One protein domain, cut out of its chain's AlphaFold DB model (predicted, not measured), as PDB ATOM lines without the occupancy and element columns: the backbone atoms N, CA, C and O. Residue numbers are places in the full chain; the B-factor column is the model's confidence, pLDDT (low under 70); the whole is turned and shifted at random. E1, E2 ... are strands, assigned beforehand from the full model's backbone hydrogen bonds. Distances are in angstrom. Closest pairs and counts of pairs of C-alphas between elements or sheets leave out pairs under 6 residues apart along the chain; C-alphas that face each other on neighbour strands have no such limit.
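What this domain is: This is residues 10 to 167 of the 190 residues of an uncharacterized protein of Metarhizium guizhouense (strain ARSEF 977) (UniProt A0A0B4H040). Two sheets lie partly face to face with their strands crossed: a twisted sheet of five strands, E4 E3 E2 E1 E8, whose long strands bend, and a smaller sheet, E5 E6 E7, over the part of it near Gly 18, Val 30, Ile 52 and Tyr 64. A small hairpin, E9 and E10, lies out past Gly 122 of the edge strand E8. The printed part has 158 residues with no named helix and ten strands, E1 to E10 along the chain, each sheet antiparallel in the order given; the class is all strand. It is compact, with a radius of gyration of the C-alphas of 16.2 A, and only just elongated, spanning 53 by 35 by 30 A.

Where its parts are: Begin with the large sheet. Find C-alpha 10 at (215.420, 295.804, 118.929); from there E1, residues 10 to 19, runs 27.4 A and bends by 52 degrees at residue 16. E2, residues 27 to 39, covers 33.7 A and bends by 74 degrees at residue 30. E3, residues 42 to 55, covers 33.4 A and bends by 78 degrees at residue 52. E4 is residues 62 to 66; E8, residues 122 to 129, bends by 54 degrees at residue 126. For the smaller sheet, start at C-alpha 78, (201.354, 276.582, 113.714): E5 is residues 78 to 84, E6 90 to 97 and E7 102 to 109, 24.3 A long. E9 is residues 153 to 155, and E10, residues 161 to 163, ends at C-alpha 163, (211.601, 264.332, 104.635).

How they stand to each other: E1 to E4 form a meander, each strand the antiparallel neighbour of the one before; look for N 13 and O 34, 2.8 A, N 33 and O 49, 2.9 A, and N 54 and O 63, 2.9 A. E8 is the other edge strand, antiparallel to E1, with N 14 and O 127 at 2.7 A. E5 E6 E7 is a second meander, with N 81 and O 94 at 2.9 A and N 95 and O 104 at 2.9 A. The two sheets make a sandwich, two sheets face to face, their strands at 56 degrees; the closest C-alphas of E4 and E7 are those of Tyr 64 and Val 108, 6.1 A. The hairpin E9 and E10 has N 154 and O 162 at 2.9 A; the closest C-alphas of E8 and E9, Gly 122 and Val 154, are 6.3 A apart.

The domain as a whole: The C-alphas farthest apart, Gln 40 and Asp 158, are 54.6 A apart. The printed part has no cut. The long links are E4 to E5, E7 to E8 and E8 to E9, the last of 23 residues. Look for pLDDT under 70 at residues 131 to 144; the mean of the printed part is 87.5.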
ATOM      1  N   ASN A  10     216.496 296.540 119.561       83.38
ATOM      2  CA  ASN A  10     215.420 295.804 118.929       83.38
ATOM      3  C   ASN A  10     215.961 294.448 118.536       83.38
ATOM      4  O   ASN A  10     216.950 294.357 117.813       83.38
ATOM      5  N   TYR A  11     215.265 293.410 118.963       81.62
ATOM      6  CA  TYR A  11     215.655 292.058 118.637       81.62
ATOM      7  C   TYR A  11     214.531 291.379 117.880       81.62
ATOM      8  O   TYR A  11     213.349 291.569 118.208       81.62
ATOM      9  N   ARG A  12     214.892 290.659 116.822       84.06
ATOM     10  CA  ARG A  12     213.952 289.996 115.923       84.06
ATOM     11  C   ARG A  12     214.397 288.568 115.713       84.06
ATOM     12  O   ARG A  12     215.535 288.343 115.320       84.06
ATOM     13  N   LEU A  13     213.475 287.643 115.921       86.56
ATOM     14  CA  LEU A  13     213.576 286.259 115.505       86.56
ATOM     15  C   LEU A  13     212.629 286.036 114.335       86.56
ATOM     16  O   LEU A  13     211.499 286.520 114.337       86.56
ATOM     17  N   TYR A  14     213.080 285.267 113.366       87.25
ATOM     18  CA  TYR A  14     212.313 284.819 112.225       87.25
ATOM     19  C   TYR A  14     212.283 283.299 112.269       87.25
ATOM     20  O   TYR A  14     213.330 282.659 112.321       87.25
ATOM     21  N   SER A  15     211.086 282.731 112.263       91.25
ATOM     22  CA  SER A  15     210.866 281.287 112.181       91.25
ATOM     23  C   SER A  15     210.024 281.036 110.947       91.25
ATOM     24  O   SER A  15     208.900 281.535 110.876       91.25
ATOM     25  N   TYR A  16     210.570 280.351 109.947       93.62
ATOM     26  CA  TYR A  16     209.900 280.207 108.660       93.62
ATOM     27  C   TYR A  16     210.187 278.871 107.991       93.62
ATOM     28  O   TYR A  16     211.220 278.246 108.230       93.62
ATOM     29  N   ILE A  17     209.271 278.498 107.103       95.81
ATOM     30  CA  ILE A  17     209.528 277.524 106.048       95.81
ATOM     31  C   ILE A  17     209.611 278.254 104.711       95.81
ATOM     32  O   ILE A  17     209.005 279.321 104.540       95.81
ATOM     33  N   GLY A  18     210.364 277.718 103.761       95.06
ATOM     34  CA  GLY A  18     210.546 278.387 102.482       95.06
ATOM     35  C   GLY A  18     210.966 277.480 101.340       95.06
ATOM     36  O   GLY A  18     211.401 276.349 101.543       95.06
ATOM     37  N   LEU A  19     210.817 278.034 100.141       94.50
ATOM     38  CA  LEU A  19     211.387 277.541  98.899       94.50
ATOM     39  C   LEU A  19     212.503 278.493  98.474       94.50
ATOM     40  O   LEU A  19     212.285 279.711  98.428       94.50
ATOM     41  N   ASP A  20     213.645 277.924  98.106       91.94
ATOM     42  CA  ASP A  20     214.876 278.637  97.773       91.94
ATOM     43  C   ASP A  20     215.387 279.577  98.893       91.94
ATOM     44  O   ASP A  20     214.798 279.705  99.968       91.94
ATOM     45  N   GLY A  21     216.500 280.270  98.642       86.19
ATOM     46  CA  GLY A  21     217.205 281.125  99.601       86.19
ATOM     47  C   GLY A  21     218.645 280.684  99.841       86.19
ATOM     48  O   GLY A  21     219.498 281.538 100.076       86.19
ATOM     49  N   TRP A  22     218.918 279.380  99.729       83.25
ATOM     50  CA  TRP A  22     220.260 278.812  99.844       83.25
ATOM     51  C   TRP A  22     220.963 278.650  98.492       83.25
ATOM     52  O   TRP A  22     221.968 279.304  98.226       83.25
ATOM     53  N   GLN A  23     220.450 277.773  97.620       81.19
ATOM     54  CA  GLN A  23     221.065 277.504  96.308       81.19
ATOM     55  C   GLN A  23     220.683 278.548  95.251       81.19
ATOM     56  O   GLN A  23     221.462 278.846  94.345       81.19
ATOM     57  N   ASN A  24     219.477 279.099  95.372       84.56
ATOM     58  CA  ASN A  24     218.972 280.203  94.571       84.56
ATOM     59  C   ASN A  24     218.746 281.392  95.506       84.56
ATOM     60  O   ASN A  24     218.085 281.244  96.527       84.56
ATOM     61  N   GLU A  25     219.277 282.567  95.171       88.44
ATOM     62  CA  GLU A  25     219.179 283.745  96.048       88.44
ATOM     63  C   GLU A  25     217.755 284.325  96.122       88.44
ATOM     64  O   GLU A  25     217.400 285.015  97.079       88.44
ATOM     65  N   VAL A  26     216.929 284.054  95.106       92.12
ATOM     66  CA  VAL A  26     215.493 284.351  95.134       92.12
ATOM     67  C   VAL A  26     214.820 283.374  96.083       92.12
ATOM     68  O   VAL A  26     215.118 282.194  96.022       92.12
ATOM     69  N   SER A  27     213.891 283.825  96.923       93.81
ATOM     70  CA  SER A  27     213.217 282.948  97.885       93.81
ATOM     71  C   SER A  27     211.759 283.317  98.111       93.81
ATOM     72  O   SER A  27     211.368 284.486  98.040       93.81
ATOM     73  N   LEU A  28     210.961 282.304  98.436       96.25
ATOM     74  CA  LEU A  28     209.592 282.438  98.915       96.25
ATOM     75  C   LEU A  28     209.499 281.824 100.306       96.25
ATOM     76  O   LEU A  28     209.801 280.652 100.493       96.25
ATOM     77  N   LYS A  29     209.064 282.610 101.284       95.38
ATOM     78  CA  LYS A  29     209.063 282.229 102.697       95.38
ATOM     79  C   LYS A  29     207.699 282.494 103.301       95.38
ATOM     80  O   LYS A  29     207.086 283.520 103.007       95.38
ATOM     81  N   VAL A  30     207.253 281.620 104.191       96.88
ATOM     82  CA  VAL A  30     206.128 281.887 105.088       96.88
ATOM     83  C   VAL A  30     206.556 281.598 106.514       96.88
ATOM     84  O   VAL A  30     207.203 280.591 106.797       96.88
ATOM     85  N   GLY A  31     206.230 282.502 107.425       94.38
ATOM     86  CA  GLY A  31     206.642 282.339 108.806       94.38
ATOM     87  C   GLY A  31     206.285 283.522 109.675       94.38
ATOM     88  O   GLY A  31     205.475 284.372 109.304       94.38
ATOM     89  N   VAL A  32     206.919 283.563 110.840       92.62
ATOM     90  CA  VAL A  32     206.618 284.498 111.919       92.62
ATOM     91  C   VAL A  32     207.850 285.321 112.244       92.62
ATOM     92  O   VAL A  32     208.919 284.786 112.534       92.62
ATOM     93  N   GLU A  33     207.683 286.637 112.239       90.62
ATOM     94  CA  GLU A  33     208.597 287.574 112.878       90.62
ATOM     95  C   GLU A  33     208.170 287.753 114.339       90.62
ATOM     96  O   GLU A  33     207.109 288.315 114.612       90.62
ATOM     97  N   SER A  34     209.004 287.306 115.274       88.62
ATOM     98  CA  SER A  34     208.832 287.512 116.713       88.62
ATOM     99  C   SER A  34     209.805 288.578 117.205       88.62
ATOM    100  O   SER A  34     211.022 288.431 117.102       88.62
ATOM    101  N   GLY A  35     209.286 289.673 117.751       86.75
ATOM    102  CA  GLY A  35     210.087 290.837 118.111       86.75
ATOM    103  C   GLY A  35     209.952 291.243 119.568       86.75
ATOM    104  O   GLY A  35     208.856 291.245 120.127       86.75
ATOM    105  N   ILE A  36     211.073 291.654 120.163       86.50
ATOM    106  CA  ILE A  36     211.103 292.349 121.452       86.50
ATOM    107  C   ILE A  36     211.826 293.689 121.303       86.50
ATOM    108  O   ILE A  36     212.832 293.795 120.596       86.50
ATOM    109  N   ASN A  37     211.307 294.724 121.959       86.81
ATOM    110  CA  ASN A  37     211.981 296.019 122.070       86.81
ATOM    111  C   ASN A  37     212.378 296.238 123.526       86.81
ATOM    112  O   ASN A  37     211.556 296.035 124.425       86.81
ATOM    113  N   VAL A  38     213.620 296.659 123.755       84.00
ATOM    114  CA  VAL A  38     214.185 296.843 125.093       84.00
ATOM    115  C   VAL A  38     214.659 298.281 125.260       84.00
ATOM    116  O   VAL A  38     215.449 298.781 124.461       84.00
ATOM    117  N   CYS A  39     214.195 298.942 126.318       85.19
ATOM    118  CA  CYS A  39     214.618 300.285 126.701       85.19
ATOM    119  C   CYS A  39     214.901 300.336 128.205       85.19
ATOM    120  O   CYS A  39     214.124 299.840 129.018       85.19
ATOM    121  N   GLN A  40     216.039 300.925 128.569       84.75
ATOM    122  CA  GLN A  40     216.586 300.950 129.928       84.75
ATOM    123  C   GLN A  40     216.627 299.558 130.589       84.75
ATOM    124  O   GLN A  40     216.294 299.403 131.765       84.75
ATOM    125  N   GLY A  41     217.005 298.537 129.808       77.38
ATOM    126  CA  GLY A  41     217.078 297.141 130.251       77.38
ATOM    127  C   GLY A  41     215.725 296.476 130.524       77.38
ATOM    128  O   GLY A  41     215.678 295.421 131.147       77.38
ATOM    129  N   LYS A  42     214.611 297.083 130.095       82.69
ATOM    130  CA  LYS A  42     213.259 296.527 130.237       82.69
ATOM    131  C   LYS A  42     212.628 296.284 128.879       82.69
ATOM    132  O   LYS A  42     212.714 297.136 127.999       82.69
ATOM    133  N   ILE A  43     211.931 295.160 128.740       85.12
ATOM    134  CA  ILE A  43     211.095 294.893 127.568       85.12
ATOM    135  C   ILE A  43     209.925 295.882 127.583       85.12
ATOM    136  O   ILE A  43     209.117 295.875 128.510       85.12
ATOM    137  N   THR A  44     209.846 296.736 126.568       89.25
ATOM    138  CA  THR A  44     208.772 297.726 126.404       89.25
ATOM    139  C   THR A  44     207.709 297.278 125.413       89.25
ATOM    140  O   THR A  44     206.592 297.781 125.462       89.25
ATOM    141  N   ASN A  45     208.040 296.343 124.521       89.44
ATOM    142  CA  ASN A  45     207.108 295.811 123.536       89.44
ATOM    143  C   ASN A  45     207.449 294.362 123.171       89.44
ATOM    144  O   ASN A  45     208.628 294.004 123.110       89.44
ATOM    145  N   LYS A  46     206.413 293.573 122.877       88.00
ATOM    146  CA  LYS A  46     206.493 292.228 122.295       88.00
ATOM    147  C   LYS A  46     205.491 292.135 121.153       88.00
ATOM    148  O   LYS A  46     204.387 292.660 121.279       88.00
ATOM    149  N   PHE A  47     205.862 291.490 120.056       88.56
ATOM    150  CA  PHE A  47     204.956 291.301 118.927       88.56
ATOM    151  C   PHE A  47     205.295 290.047 118.126       88.56
ATOM    152  O   PHE A  47     206.445 289.603 118.115       88.56
ATOM    153  N   HIS A  48     204.289 289.536 117.418       90.75
ATOM    154  CA  HIS A  48     204.391 288.396 116.516       90.75
ATOM    155  C   HIS A  48     203.641 288.739 115.234       90.75
ATOM    156  O   HIS A  48     202.458 289.061 115.279       90.75
ATOM    157  N   HIS A  49     204.332 288.720 114.098       91.31
ATOM    158  CA  HIS A  49     203.732 289.028 112.806       91.31
ATOM    159  C   HIS A  49     203.992 287.885 111.835       91.31
ATOM    160  O   HIS A  49     205.134 287.648 111.439       91.31
ATOM    161  N   ALA A  50     202.926 287.203 111.431       94.31
ATOM    162  CA  ALA A  50     202.987 286.217 110.369       94.31
ATOM    163  C   ALA A  50     202.989 286.899 108.996       94.31
ATOM    164  O   ALA A  50     202.224 287.844 108.764       94.31
ATOM    165  N   LYS A  51     203.845 286.429 108.081       94.56
ATOM    166  CA  LYS A  51     203.993 286.989 106.728       94.56
ATOM    167  C   LYS A  51     204.324 285.923 105.694       94.56
ATOM    168  O   LYS A  51     205.002 284.945 106.001       94.56
ATOM    169  N   ILE A  52     203.916 286.185 104.454       94.00
ATOM    170  CA  ILE A  52     204.511 285.593 103.251       94.00
ATOM    171  C   ILE A  52     205.488 286.620 102.688       94.00
ATOM    172  O   ILE A  52     205.131 287.790 102.557       94.00
ATOM    173  N   LEU A  53     206.704 286.203 102.359       94.12
ATOM    174  CA  LEU A  53     207.741 287.043 101.772       94.12
ATOM    175  C   LEU A  53     208.219 286.415 100.470       94.12
ATOM    176  O   LEU A  53     208.661 285.272 100.474       94.12
ATOM    177  N   PHE A  54     208.194 287.180  99.386       94.19
ATOM    178  CA  PHE A  54     208.854 286.825  98.136       94.19
ATOM    179  C   PHE A  54     209.994 287.818  97.926       94.19
ATOM    180  O   PHE A  54     209.772 289.019  97.754       94.19
ATOM    181  N   ARG A  55     211.227 287.320  98.008       90.62
ATOM    182  CA  ARG A  55     212.452 288.111  97.909       90.62
ATOM    183  C   ARG A  55     213.222 287.764  96.649       90.62
ATOM    184  O   ARG A  55     213.386 286.592  96.335       90.62
ATOM    185  N   GLY A  56     213.710 288.789  95.966       86.31
ATOM    186  CA  GLY A  56     214.715 288.669  94.923       86.31
ATOM    187  C   GLY A  56     216.128 288.425  95.474       86.31
ATOM    188  O   GLY A  56     216.300 288.254  96.686       86.31
ATOM    189  N   PRO A  57     217.136 288.413  94.584       84.25
ATOM    190  CA  PRO A  57     218.541 288.205  94.938       84.25
ATOM    191  C   PRO A  57     219.051 289.230  95.965       84.25
ATOM    192  O   PRO A  57     218.628 290.380  95.961       84.25
ATOM    193  N   ASN A  58     219.987 288.865  96.844       80.06
ATOM    194  CA  ASN A  58     220.472 289.767  97.912       80.06
ATOM    195  C   ASN A  58     219.356 290.341  98.817       80.06
ATOM    196  O   ASN A  58     219.435 291.472  99.297       80.06
ATOM    197  N   GLU A  59     218.292 289.564  99.032       75.06
ATOM    198  CA  GLU A  59     217.093 289.947  99.788       75.06
ATOM    199  C   GLU A  59     216.248 291.091  99.180       75.06
ATOM    200  O   GLU A  59     215.337 291.580  99.857       75.06
ATOM    201  N   GLN A  60     216.511 291.523  97.938       76.56
ATOM    202  CA  GLN A  60     215.786 292.605  97.252       76.56
ATOM    203  C   GLN A  60     215.602 292.315  95.747       76.56
ATOM    204  O   GLN A  60     216.397 291.606  95.146       76.56
ATOM    205  N   PRO A  61     214.581 292.872  95.079       85.19
ATOM    206  CA  PRO A  61     213.408 293.554  95.634       85.19
ATOM    207  C   PRO A  61     212.507 292.581  96.420       85.19
ATOM    208  O   PRO A  61     212.735 291.373  96.421       85.19
ATOM    209  N   MET A  62     211.491 293.089  97.121       89.56
ATOM    210  CA  MET A  62     210.633 292.274  97.990       89.56
ATOM    211  C   MET A  62     209.153 292.609  97.816       89.56
ATOM    212  O   MET A  62     208.762 293.774  97.798       89.56
ATOM    213  N   SER A  63     208.321 291.574  97.789       88.38
ATOM    214  CA  SER A  63     206.871 291.661  97.946       88.38
ATOM    215  C   SER A  63     206.430 290.800  99.130       88.38
ATOM    216  O   SER A  63     207.130 289.871  99.550       88.38
ATOM    217  N   TYR A  64     205.296 291.147  99.738       93.56
ATOM    218  CA  TYR A  64     204.830 290.462 100.937       93.56
ATOM    219  C   TYR A  64     203.310 290.467 101.078       93.56
ATOM    220  O   TYR A  64     202.618 291.332 100.542       93.56
ATOM    221  N   TYR A  65     202.824 289.512 101.863       91.38
ATOM    222  CA  TYR A  65     201.457 289.433 102.363       91.38
ATOM    223  C   TYR A  65     201.509 289.369 103.891       91.38
ATOM    224  O   TYR A  65     202.288 288.590 104.446       91.38
ATOM    225  N   ASN A  66     200.709 290.190 104.570       92.69
ATOM    226  CA  ASN A  66     200.562 290.125 106.022       92.69
ATOM    227  C   ASN A  66     199.311 289.322 106.355       92.69
ATOM    228  O   ASN A  66     198.236 289.636 105.850       92.69
ATOM    229  N   PHE A  67     199.459 288.355 107.249       90.94
ATOM    230  CA  PHE A  67     198.319 287.689 107.865       90.94
ATOM    231  C   PHE A  67     197.663 288.607 108.904       90.94
ATOM    232  O   PHE A  67     198.218 289.646 109.287       90.94
ATOM    233  N   ASN A  68     196.485 288.211 109.382       87.69
ATOM    234  CA  ASN A  68     195.785 288.926 110.446       87.69
ATOM    235  C   ASN A  68     196.681 289.178 111.675       87.69
ATOM    236  O   ASN A  68     197.442 288.315 112.110       87.69
ATOM    237  N   LYS A  69     196.578 290.379 112.262       82.88
ATOM    238  CA  LYS A  69     197.470 290.832 113.347       82.88
ATOM    239  C   LYS A  69     197.400 289.951 114.603       82.88
ATOM    240  O   LYS A  69     198.412 289.787 115.273       82.88
ATOM    241  N   ASP A  70     196.241 289.356 114.865       85.62
ATOM    242  CA  ASP A  70     195.987 288.519 116.045       85.62
ATOM    243  C   ASP A  70     196.054 287.011 115.719       85.62
ATOM    244  O   ASP A  70     195.602 286.160 116.491       85.62
ATOM    245  N   PHE A  71     196.631 286.668 114.558       90.25
ATOM    246  CA  PHE A  71     196.723 285.289 114.082       90.25
ATOM    247  C   PHE A  71     197.616 284.414 114.970       90.25
ATOM    248  O   PHE A  71     197.374 283.217 115.041       90.25
ATOM    249  N   ILE A  72     198.618 284.976 115.662       90.94
ATOM    250  CA  ILE A  72     199.605 284.215 116.452       90.94
ATOM    251  C   ILE A  72     199.812 284.821 117.832       90.94
ATOM    252  O   ILE A  72     200.012 286.027 117.973       90.94
ATOM    253  N   GLU A  73     199.854 283.950 118.832       89.94
ATOM    254  CA  GLU A  73     200.284 284.221 120.197       89.94
ATOM    255  C   GLU A  73     201.424 283.279 120.631       89.94
ATOM    256  O   GLU A  73     201.639 282.219 120.035       89.94
ATOM    257  N   PRO A  74     202.200 283.652 121.667       87.62
ATOM    258  CA  PRO A  74     203.210 282.768 122.237       87.62
ATOM    259  C   PRO A  74     202.623 281.428 122.694       87.62
ATOM    260  O   PRO A  74     201.699 281.398 123.502       87.62
ATOM    261  N   GLY A  75     203.227 280.329 122.242       87.56
ATOM    262  CA  GLY A  75     202.802 278.969 122.587       87.56
ATOM    263  C   GLY A  75     201.808 278.349 121.605       87.56
ATOM    264  O   GLY A  75     201.526 277.160 121.729       87.56
ATOM    265  N   ASP A  76     201.324 279.111 120.619       92.50
ATOM    266  CA  ASP A  76     200.486 278.564 119.557       92.50
ATOM    267  C   ASP A  76     201.259 277.540 118.718       92.50
ATOM    268  O   ASP A  76     202.424 277.740 118.358       92.50
ATOM    269  N   LEU A  77     200.576 276.453 118.362       94.50
ATOM    270  CA  LEU A  77     201.061 275.490 117.384       94.50
ATOM    271  C   LEU A  77     200.624 275.928 115.982       94.50
ATOM    272  O   LEU A  77     199.432 276.097 115.730       94.50
ATOM    273  N   ILE A  78     201.590 276.099 115.077       95.50
ATOM    274  CA  ILE A  78     201.354 276.582 113.714       95.50
ATOM    275  C   ILE A  78     201.746 275.512 112.699       95.50
ATOM    276  O   ILE A  78     202.903 275.093 112.652       95.50
ATOM    277  N   THR A  79     200.804 275.150 111.834       96.38
ATOM    278  CA  THR A  79     201.066 274.379 110.616       96.38
ATOM    279  C   THR A  79     201.208 275.349 109.447       96.38
ATOM    280  O   THR A  79     200.409 276.275 109.296       96.38
ATOM    281  N   ALA A  80     202.231 275.164 108.616       96.56
ATOM    282  CA  ALA A  80     202.536 276.060 107.509       96.56
ATOM    283  C   ALA A  80     202.719 275.285 106.205       96.56
ATOM    284  O   ALA A  80     203.382 274.251 106.180       96.56
ATOM    285  N   TYR A  81     202.188 275.836 105.118       96.88
ATOM    286  CA  TYR A  81     202.394 275.343 103.759       96.88
ATOM    287  C   TYR A  81     202.848 276.493 102.870       96.88
ATOM    288  O   TYR A  81     202.281 277.586 102.939       96.88
ATOM    289  N   VAL A  82     203.835 276.246 102.011       97.19
ATOM    290  CA  VAL A  82     204.328 277.205 101.018       97.19
ATOM    291  C   VAL A  82     204.545 276.501  99.689       97.19
ATOM    292  O   VAL A  82     205.081 275.398  99.641       97.19
ATOM    293  N   TRP A  83     204.097 277.124  98.605       96.00
ATOM    294  CA  TRP A  83     204.261 276.603  97.254       96.00
ATOM    295  C   TRP A  83     204.296 277.748  96.244       96.00
ATOM    296  O   TRP A  83     203.872 278.868  96.531       96.00
ATOM    297  N   CYS A  84     204.788 277.479  95.041       95.12
ATOM    298  CA  CYS A  84     204.768 278.442  93.946       95.12
ATOM    299  C   CYS A  84     204.034 277.884  92.726       95.12
ATOM    300  O   CYS A  84     203.803 276.680  92.601       95.12
ATOM    301  N   THR A  85     203.644 278.768  91.812       95.00
ATOM    302  CA  THR A  85     203.201 278.357  90.476       95.00
ATOM    303  C   THR A  85     204.331 277.643  89.727       95.00
ATOM    304  O   THR A  85     205.501 277.891  90.028       95.00
ATOM    305  N   PRO A  86     204.022 276.806  88.717       91.75
ATOM    306  CA  PRO A  86     205.049 276.094  87.947       91.75
ATOM    307  C   PRO A  86     206.089 277.005  87.279       91.75
ATOM    308  O   PRO A  86     207.208 276.578  87.024       91.75
ATOM    309  N   ASP A  87     205.735 278.261  86.990       94.00
ATOM    310  CA  ASP A  87     206.654 279.254  86.431       94.00
ATOM    311  C   ASP A  87     207.425 280.062  87.492       94.00
ATOM    312  O   ASP A  87     208.178 280.970  87.138       94.00
ATOM    313  N   GLY A  88     207.219 279.764  88.779       94.62
ATOM    314  CA  GLY A  88     207.934 280.364  89.904       94.62
ATOM    315  C   GLY A  88     207.597 281.828  90.187       94.62
ATOM    316  O   GLY A  88     208.264 282.442  91.019       94.62
ATOM    317  N   LYS A  89     206.604 282.418  89.501       96.62
ATOM    318  CA  LYS A  89     206.308 283.866  89.564       96.62
ATOM    319  C   LYS A  89     205.261 284.256  90.593       96.62
ATOM    320  O   LYS A  89     205.138 285.439  90.912       96.62
ATOM    321  N   VAL A  90     204.481 283.305  91.092       97.25
ATOM    322  CA  VAL A  90     203.491 283.553  92.139       97.25
ATOM    323  C   VAL A  90     203.733 282.571  93.266       97.25
ATOM    324  O   VAL A  90     203.657 281.360  93.073       97.25
ATOM    325  N   GLY A  91     204.025 283.111  94.440       96.88
ATOM    326  CA  GLY A  91     204.095 282.365  95.678       96.88
ATOM    327  C   GLY A  91     202.748 282.342  96.377       96.88
ATOM    328  O   GLY A  91     201.998 283.317  96.344       96.88
ATOM    329  N   LYS A  92     202.444 281.226  97.020       97.56
ATOM    330  CA  LYS A  92     201.247 281.025  97.825       97.56
ATOM    331  C   LYS A  92     201.646 280.377  99.131       97.56
ATOM    332  O   LYS A  92     202.583 279.581  99.181       97.56
ATOM    333  N   ALA A  93     200.937 280.736 100.185       97.56
ATOM    334  CA  ALA A  93     201.110 280.074 101.456       97.56
ATOM    335  C   ALA A  93     199.813 280.063 102.248       97.56
ATOM    336  O   ALA A  93     198.907 280.873 102.036       97.56
ATOM    337  N   THR A  94     199.741 279.135 103.187       96.19
ATOM    338  CA  THR A  94     198.659 279.039 104.162       96.19
ATOM    339  C   THR A  94     199.273 278.726 105.509       96.19
ATOM    340  O   THR A  94     200.175 277.893 105.607       96.19
ATOM    341  N   LEU A  95     198.784 279.413 106.533       96.12
ATOM    342  CA  LEU A  95     199.073 279.101 107.918       96.12
ATOM    343  C   LEU A  95     197.788 278.618 108.579       96.12
ATOM    344  O   LEU A  95     196.719 279.195 108.379       96.12
ATOM    345  N   PHE A  96     197.911 277.581 109.392       96.88
ATOM    346  CA  PHE A  96     196.872 277.099 110.282       96.88
ATOM    347  C   PHE A  96     197.380 277.253 111.711       96.88
ATOM    348  O   PHE A  96     198.437 276.731 112.060       96.88
ATOM    349  N   ASN A  97     196.652 277.998 112.530       96.62
ATOM    350  CA  ASN A  97     196.884 278.049 113.960       96.62
ATOM    351  C   ASN A  97     196.031 276.964 114.618       96.62
ATOM    352  O   ASN A  97     194.822 277.128 114.788       96.62
ATOM    353  N   GLU A  98     196.687 275.866 114.985       96.31
ATOM    354  CA  GLU A  98     196.066 274.673 115.563       96.31
ATOM    355  C   GLU A  98     195.465 274.955 116.942       96.31
ATOM    356  O   GLU A  98     194.403 274.438 117.280       96.31
ATOM    357  N   ALA A  99     196.099 275.832 117.726       93.94
ATOM    358  CA  ALA A  99     195.627 276.183 119.064       93.94
ATOM    359  C   ALA A  99     194.308 276.970 119.026       93.94
ATOM    360  O   ALA A  99     193.440 276.788 119.881       93.94
ATOM    361  N   LYS A 100     194.151 277.834 118.019       94.25
ATOM    362  CA  LYS A 100     192.963 278.682 117.832       94.25
ATOM    363  C   LYS A 100     191.950 278.102 116.843       94.25
ATOM    364  O   LYS A 100     190.851 278.640 116.735       94.25
ATOM    365  N   ASN A 101     192.304 277.029 116.133       95.44
ATOM    366  CA  ASN A 101     191.522 276.442 115.044       95.44
ATOM    367  C   ASN A 101     191.111 277.481 113.981       95.44
ATOM    368  O   ASN A 101     189.957 277.553 113.554       95.44
ATOM    369  N   ILE A 102     192.065 278.325 113.585       94.75
ATOM    370  CA  ILE A 102     191.892 279.323 112.523       94.75
ATOM    371  C   ILE A 102     192.947 279.110 111.451       94.75
ATOM    372  O   ILE A 102     194.077 278.727 111.742       94.75
ATOM    373  N   TYR A 103     192.600 279.413 110.207       94.25
ATOM    374  CA  TYR A 103     193.551 279.412 109.110       94.25
ATOM    375  C   TYR A 103     193.402 280.676 108.290       94.25
ATOM    376  O   TYR A 103     192.339 281.295 108.242       94.25
ATOM    377  N   ASP A 104     194.498 281.052 107.659       95.00
ATOM    378  CA  ASP A 104     194.564 282.196 106.774       95.00
ATOM    379  C   ASP A 104     195.599 281.890 105.688       95.00
ATOM    380  O   ASP A 104     196.484 281.044 105.859       95.00
ATOM    381  N   GLY A 105     195.460 282.521 104.531       95.12
ATOM    382  CA  GLY A 105     196.240 282.197 103.351       95.12
ATOM    383  C   GLY A 105     196.287 283.359 102.381       95.12
ATOM    384  O   GLY A 105     195.349 284.142 102.257       95.12
ATOM    385  N   GLY A 106     197.402 283.458 101.671       95.25
ATOM    386  CA  GLY A 106     197.657 284.569 100.773       95.25
ATOM    387  C   GLY A 106     198.455 284.152  99.554       95.25
ATOM    388  O   GLY A 106     199.078 283.089  99.506       95.25
ATOM    389  N   GLU A 107     198.448 285.038  98.568       97.06
ATOM    390  CA  GLU A 107     199.331 284.962  97.416       97.06
ATOM    391  C   GLU A 107     200.187 286.219  97.316       97.06
ATOM    392  O   GLU A 107     199.787 287.318  97.703       97.06
ATOM    393  N   VAL A 108     201.387 286.046  96.776       95.62
ATOM    394  CA  VAL A 108     202.351 287.110  96.544       95.62
ATOM    395  C   VAL A 108     202.962 286.923  95.161       95.62
ATOM    396  O   VAL A 108     203.429 285.844  94.801       95.62
ATOM    397  N   LYS A 109     202.941 287.979  94.349       97.12
ATOM    398  CA  LYS A 109     203.580 287.974  93.028       97.12
ATOM    399  C   LYS A 109     205.056 288.310  93.164       97.12
ATOM    400  O   LYS A 109     205.426 289.061  94.070       97.12
ATOM    401  N   ALA A 110     205.864 287.805  92.239       94.00
ATOM    402  CA  ALA A 110     207.251 288.205  92.099       94.00
ATOM    403  C   ALA A 110     207.352 289.741  92.090       94.00
ATOM    404  O   ALA A 110     206.555 290.399  91.413       94.00
ATOM    405  N   PRO A 111     208.291 290.315  92.856       85.88
ATOM    406  CA  PRO A 111     208.405 291.761  93.003       85.88
ATOM    407  C   PRO A 111     208.746 292.473  91.687       85.88
ATOM    408  O   PRO A 111     208.323 293.608  91.490       85.88
ATOM    409  N   GLU A 112     209.460 291.805  90.776       93.50
ATOM    410  CA  GLU A 112     209.877 292.348  89.481       93.50
ATOM    411  C   GLU A 112     209.935 291.259  88.391       93.50
ATOM    412  O   GLU A 112     210.045 290.066  88.704       93.50
ATOM    413  N   PRO A 113     209.895 291.637  87.097       91.94
ATOM    414  CA  PRO A 113     210.149 290.709  86.000       91.94
ATOM    415  C   PRO A 113     211.512 290.015  86.138       91.94
ATOM    416  O   PRO A 113     212.529 290.663  86.354       91.94
ATOM    417  N   GLY A 114     211.541 288.691  85.973       90.75
ATOM    418  CA  GLY A 114     212.772 287.889  86.050       90.75
ATOM    419  C   GLY A 114     213.103 287.346  87.444       90.75
ATOM    420  O   GLY A 114     213.909 286.423  87.545       90.75
ATOM    421  N   VAL A 115     212.442 287.831  88.500       93.56
ATOM    422  CA  VAL A 115     212.533 287.239  89.842       93.56
ATOM    423  C   VAL A 115     211.636 286.002  89.901       93.56
ATOM    424  O   VAL A 115     210.416 286.113  89.796       93.56
ATOM    425  N   VAL A 116     212.236 284.816  90.044       95.56
ATOM    426  CA  VAL A 116     211.512 283.534  90.060       95.56
ATOM    427  C   VAL A 116     212.070 282.571  91.101       95.56
ATOM    428  O   VAL A 116     213.288 282.432  91.249       95.56
ATOM    429  N   VAL A 117     211.165 281.878  91.789       94.56
ATOM    430  CA  VAL A 117     211.501 280.684  92.573       94.56
ATOM    431  C   VAL A 117     211.756 279.539  91.598       94.56
ATOM    432  O   VAL A 117     210.953 279.287  90.702       94.56
ATOM    433  N   LYS A 118     212.887 278.862  91.754       93.31
ATOM    434  CA  LYS A 118     213.306 277.711  90.948       93.31
ATOM    435  C   LYS A 118     213.003 276.378  91.631       93.31
ATOM    436  O   LYS A 118     212.983 275.363  90.942       93.31
ATOM    437  N   GLY A 119     212.785 276.377  92.949       90.69
ATOM    438  CA  GLY A 119     212.501 275.158  93.715       90.69
ATOM    439  C   GLY A 119     213.723 274.245  93.837       90.69
ATOM    440  O   GLY A 119     213.607 273.028  93.723       90.69
ATOM    441  N   GLN A 120     214.903 274.839  94.006       89.12
ATOM    442  CA  GLN A 120     216.179 274.152  94.202       89.12
ATOM    443  C   GLN A 120     216.423 273.785  95.670       89.12
ATOM    444  O   GLN A 120     217.129 272.813  95.937       89.12
ATOM    445  N   SER A 121     215.826 274.513  96.619       88.56
ATOM    446  CA  SER A 121     215.829 274.132  98.037       88.56
ATOM    447  C   SER A 121     214.456 274.260  98.694       88.56
ATOM    448  O   SER A 121     213.618 275.070  98.297       88.56
ATOM    449  N   GLY A 122     214.249 273.431  99.716       91.56
ATOM    450  CA  GLY A 122     213.213 273.575 100.727       91.56
ATOM    451  C   GLY A 122     213.873 273.730 102.088       91.56
ATOM    452  O   GLY A 122     214.853 273.040 102.371       91.56
ATOM    453  N   GLU A 123     213.395 274.666 102.899       89.88
ATOM    454  CA  GLU A 123     214.123 275.114 104.089       89.88
ATOM    455  C   GLU A 123     213.192 275.285 105.293       89.88
ATOM    456  O   GLU A 123     212.083 275.802 105.158       89.88
ATOM    457  N   TRP A 124     213.685 274.910 106.479       92.69
ATOM    458  CA  TRP A 124     213.074 275.171 107.787       92.69
ATOM    459  C   TRP A 124     214.086 275.929 108.633       92.69
ATOM    460  O   TRP A 124     215.098 275.363 109.044       92.69
ATOM    461  N   ILE A 125     213.856 277.221 108.852       89.12
ATOM    462  CA  ILE A 125     214.898 278.118 109.349       89.12
ATOM    463  C   ILE A 125     214.427 278.883 110.576       89.12
ATOM    464  O   ILE A 125     213.333 279.459 110.615       89.12
ATOM    465  N   VAL A 126     215.331 278.959 111.550       87.44
ATOM    466  CA  VAL A 126     215.328 279.968 112.604       87.44
ATOM    467  C   VAL A 126     216.479 280.931 112.332       87.44
ATOM    468  O   VAL A 126     217.626 280.516 112.216       87.44
ATOM    469  N   ALA A 127     216.186 282.221 112.230       81.69
ATOM    470  CA  ALA A 127     217.186 283.268 112.041       81.69
ATOM    471  C   ALA A 127     216.903 284.435 112.985       81.69
ATOM    472  O   ALA A 127     215.744 284.696 113.300       81.69
ATOM    473  N   ALA A 128     217.920 285.191 113.401       78.38
ATOM    474  CA  ALA A 128     217.698 286.464 114.085       78.38
ATOM    475  C   ALA A 128     218.432 287.613 113.417       78.38
ATOM    476  O   ALA A 128     219.416 287.443 112.700       78.38
ATOM    477  N   LYS A 129     217.925 288.809 113.696       74.12
ATOM    478  CA  LYS A 129     218.545 290.078 113.338       74.12
ATOM    479  C   LYS A 129     218.285 291.069 114.461       74.12
ATOM    480  O   LYS A 129     217.151 291.192 114.925       74.12
ATOM    481  N   ASN A 130     219.308 291.827 114.844       75.00
ATOM    482  CA  ASN A 130     219.202 292.841 115.896       75.00
ATOM    483  C   ASN A 130     219.378 294.254 115.322       75.00
ATOM    484  O   ASN A 130     220.428 294.880 115.489       75.00
ATOM    485  N   PRO A 131     218.385 294.770 114.575       67.56
ATOM    486  CA  PRO A 131     218.512 296.063 113.920       67.56
ATOM    487  C   PRO A 131     218.630 297.202 114.941       67.56
ATOM    488  O   PRO A 131     217.752 297.406 115.781       67.56
ATOM    489  N   GLY A 132     219.696 297.996 114.820       66.88
ATOM    490  CA  GLY A 132     219.926 299.168 115.668       66.88
ATOM    491  C   GLY A 132     220.506 298.854 117.050       66.88
ATOM    492  O   GLY A 132     220.628 299.766 117.866       66.88
ATOM    493  N   THR A 133     220.880 297.602 117.316       66.38
ATOM    494  CA  THR A 133     221.655 297.237 118.505       66.38
ATOM    495  C   THR A 133     223.141 297.540 118.248       66.38
ATOM    496  O   THR A 133     223.652 297.161 117.195       66.38
ATOM    497  N   PRO A 134     223.850 298.255 119.144       65.25
ATOM    498  CA  PRO A 134     225.251 298.610 118.926       65.25
ATOM    499  C   PRO A 134     226.178 297.391 119.080       65.25
ATOM    500  O   PRO A 134     225.907 296.535 119.927       65.25
ATOM    501  N   PRO A 135     227.312 297.325 118.360       66.69
ATOM    502  CA  PRO A 135     228.354 296.335 118.632       66.69
ATOM    503  C   PRO A 135     228.857 296.419 120.090       66.69
ATOM    504  O   PRO A 135     228.907 297.521 120.646       66.69
ATOM    505  N   PRO A 136     229.250 295.305 120.739       65.69
ATOM    506  CA  PRO A 136     229.233 293.920 120.262       65.69
ATOM    507  C   PRO A 136     227.888 293.211 120.536       65.69
ATOM    508  O   PRO A 136     227.841 292.000 120.676       65.69
ATOM    509  N   TYR A 137     226.796 293.944 120.749       64.44
ATOM    510  CA  TYR A 137     225.508 293.355 121.126       64.44
ATOM    511  C   TYR A 137     224.634 293.037 119.898       64.44
ATOM    512  O   TYR A 137     223.571 292.437 120.029       64.44
ATOM    513  N   ASP A 138     225.080 293.425 118.702       59.75
ATOM    514  CA  ASP A 138     224.419 293.208 117.413       59.75
ATOM    515  C   ASP A 138     224.314 291.727 117.029       59.75
ATOM    516  O   ASP A 138     223.337 291.337 116.392       59.75
ATOM    517  N   TYR A 139     225.238 290.886 117.501       56.12
ATOM    518  CA  TYR A 139     225.174 289.433 117.324       56.12
ATOM    519  C   TYR A 139     224.427 288.687 118.439       56.12
ATOM    520  O   TYR A 139     224.251 287.482 118.329       56.12
ATOM    521  N   LEU A 140     223.983 289.335 119.522       61.16
ATOM    522  CA  LEU A 140     223.377 288.604 120.644       61.16
ATOM    523  C   LEU A 140     221.969 288.118 120.304       61.16
ATOM    524  O   LEU A 140     221.034 288.913 120.206       61.16
ATOM    525  N   PHE A 141     221.789 286.807 120.181       62.94
ATOM    526  CA  PHE A 141     220.461 286.210 120.070       62.94
ATOM    527  C   PHE A 141     219.727 286.355 121.411       62.94
ATOM    528  O   PHE A 141     220.197 285.826 122.426       62.94
ATOM    529  N   PRO A 142     218.564 287.025 121.468       61.97
ATOM    530  CA  PRO A 142     217.713 286.915 122.638       61.97
ATOM    531  C   PRO A 142     217.285 285.472 122.809       61.97
ATOM    532  O   PRO A 142     217.000 284.765 121.842       61.97
ATOM    533  N   HIS A 143     217.150 285.063 124.060       67.56
ATOM    534  CA  HIS A 143     216.589 283.765 124.370       67.56
ATOM    535  C   HIS A 143     215.073 283.774 124.116       67.56
ATOM    536  O   HIS A 143     214.286 284.127 124.994       67.56
ATOM    537  N   TYR A 144     214.660 283.389 122.909       67.06
ATOM    538  CA  TYR A 144     213.250 283.187 122.554       67.06
ATOM    539  C   TYR A 144     212.704 281.820 123.001       67.06
ATOM    540  O   TYR A 144     211.538 281.523 122.764       67.06
ATOM    541  N   GLY A 145     213.519 281.013 123.686       74.31
ATOM    542  CA  GLY A 145     213.210 279.616 123.976       74.31
ATOM    543  C   GLY A 145     213.697 278.706 122.852       74.31
ATOM    544  O   GLY A 145     214.621 279.064 122.124       74.31
ATOM    545  N   ALA A 146     213.070 277.541 122.730       76.75
ATOM    546  CA  ALA A 146     213.285 276.628 121.617       76.75
ATOM    547  C   ALA A 146     212.145 276.775 120.601       76.75
ATOM    548  O   ALA A 146     210.973 276.768 120.979       76.75
ATOM    549  N   THR A 147     212.500 276.874 119.322       84.00
ATOM    550  CA  THR A 147     211.571 276.700 118.201       84.00
ATOM    551  C   THR A 147     211.850 275.340 117.584       84.00
ATOM    552  O   THR A 147     213.001 275.027 117.284       84.00
ATOM    553  N   THR A 148     210.810 274.542 117.369       87.38
ATOM    554  CA  THR A 148     210.936 273.208 116.780       87.38
ATOM    555  C   THR A 148     210.049 273.114 115.551       87.38
ATOM    556  O   THR A 148     208.861 273.416 115.616       87.38
ATOM    557  N   PHE A 149     210.634 272.670 114.442       91.12
ATOM    558  CA  PHE A 149     209.891 272.224 113.272       91.12
ATOM    559  C   PHE A 149     209.747 270.707 113.343       91.12
ATOM    560  O   PHE A 149     210.697 270.008 113.691       91.12
ATOM    561  N   PHE A 150     208.563 270.200 113.027       91.88
ATOM    562  CA  PHE A 150     208.288 268.770 112.962       91.88
ATOM    563  C   PHE A 150     207.301 268.491 111.828       91.88
ATOM    564  O   PHE A 150     206.624 269.405 111.359       91.88
ATOM    565  N   ASN A 151     207.244 267.235 111.372       92.06
ATOM    566  CA  ASN A 151     206.458 266.809 110.205       92.06
ATOM    567  C   ASN A 151     206.780 267.598 108.918       92.06
ATOM    568  O   ASN A 151     205.911 267.810 108.078       92.06
ATOM    569  N   GLY A 152     208.026 268.053 108.771       93.00
ATOM    570  CA  GLY A 152     208.475 268.763 107.580       93.00
ATOM    571  C   GLY A 152     208.745 267.809 106.418       93.00
ATOM    572  O   GLY A 152     209.469 266.824 106.572       93.00
ATOM    573  N   PHE A 153     208.205 268.143 105.250       93.56
ATOM    574  CA  PHE A 153     208.525 267.506 103.981       93.56
ATOM    575  C   PHE A 153     208.509 268.529 102.841       93.56
ATOM    576  O   PHE A 153     207.921 269.606 102.965       93.56
ATOM    577  N   VAL A 154     209.141 268.182 101.723       92.38
ATOM    578  CA  VAL A 154     209.010 268.900 100.452       92.38
ATOM    579  C   VAL A 154     208.616 267.949  99.337       92.38
ATOM    580  O   VAL A 154     209.086 266.816  99.290       92.38
ATOM    581  N   THR A 155     207.784 268.426  98.416       90.56
ATOM    582  CA  THR A 155     207.435 267.701  97.192       90.56
ATOM    583  C   THR A 155     208.138 268.345  96.013       90.56
ATOM    584  O   THR A 155     208.082 269.563  95.823       90.56
ATOM    585  N   ARG A 156     208.805 267.521  95.214       80.62
ATOM    586  CA  ARG A 156     209.535 267.950  94.021       80.62
ATOM    587  C   ARG A 156     208.724 267.694  92.751       80.62
ATOM    588  O   ARG A 156     207.718 266.994  92.765       80.62
ATOM    589  N   ASN A 157     209.177 268.252  91.629       76.00
ATOM    590  CA  ASN A 157     208.523 268.076  90.321       76.00
ATOM    591  C   ASN A 157     208.502 266.616  89.830       76.00
ATOM    592  O   ASN A 157     207.746 266.297  88.920       76.00
ATOM    593  N   ASP A 158     209.344 265.752  90.396       78.69
ATOM    594  CA  ASP A 158     209.345 264.303  90.175       78.69
ATOM    595  C   ASP A 158     208.366 263.560  91.109       78.69
ATOM    596  O   ASP A 158     208.387 262.335  91.160       78.69
ATOM    597  N   GLU A 159     207.509 264.297  91.830       77.81
ATOM    598  CA  GLU A 159     206.502 263.814  92.791       77.81
ATOM    599  C   GLU A 159     207.085 263.041  93.983       77.81
ATOM    600  O   GLU A 159     206.348 262.454  94.775       77.81
ATOM    601  N   ILE A 160     208.407 263.077  94.154       83.69
ATOM    602  CA  ILE A 160     209.068 262.482  95.307       83.69
ATOM    603  C   ILE A 160     208.928 263.438  96.490       83.69
ATOM    604  O   ILE A 160     209.284 264.619  96.419       83.69
ATOM    605  N   GLU A 161     208.408 262.900  97.587       88.75
ATOM    606  CA  GLU A 161     208.438 263.543  98.892       88.75
ATOM    607  C   GLU A 161     209.801 263.302  99.545       88.75
ATOM    608  O   GLU A 161     210.266 262.165  99.618       88.75
ATOM    609  N   GLN A 162     210.438 264.371 100.021       89.06
ATOM    610  CA  GLN A 162     211.654 264.282 100.826       89.06
ATOM    611  C   GLN A 162     211.381 264.794 102.233       89.06
ATOM    612  O   GLN A 162     210.841 265.890 102.418       89.06
ATOM    613  N   SER A 163     211.768 263.996 103.224       88.88
ATOM    614  CA  SER A 163     211.601 264.332 104.635       88.88
ATOM    615  C   SER A 163     212.625 265.375 105.076       88.88
ATOM    616  O   SER A 163     213.780 265.342 104.656       88.88
ATOM    617  N   MET A 164     212.249 266.237 106.026       87.62
ATOM    618  CA  MET A 164     213.195 267.136 106.700       87.62
ATOM    619  C   MET A 164     214.357 266.398 107.389       87.62
ATOM    620  O   MET A 164     215.381 267.008 107.668       87.62
ATOM    621  N   SER A 165     214.218 265.096 107.665       85.06
ATOM    622  CA  SER A 165     215.301 264.270 108.222       85.06
ATOM    623  C   SER A 165     216.475 264.064 107.258       85.06
ATOM    624  O   SER A 165     217.581 263.772 107.700       85.06
ATOM    625  N   GLU A 166     216.261 264.262 105.955       84.50
ATOM    626  CA  GLU A 166     217.306 264.230 104.923       84.50
ATOM    627  C   GLU A 166     217.969 265.604 104.716       84.50
ATOM    628  O   GLU A 166     218.867 265.744 103.883       84.50
ATOM    629  N   ALA A 167     217.518 266.641 105.432       81.75
ATOM    630  CA  ALA A 167     218.001 268.001 105.247       81.75
ATOM    631  C   ALA A 167     219.418 268.196 105.806       81.75
ATOM    632  O   ALA A 167     219.827 267.600 106.804       81.75
TER     633      ALA A 167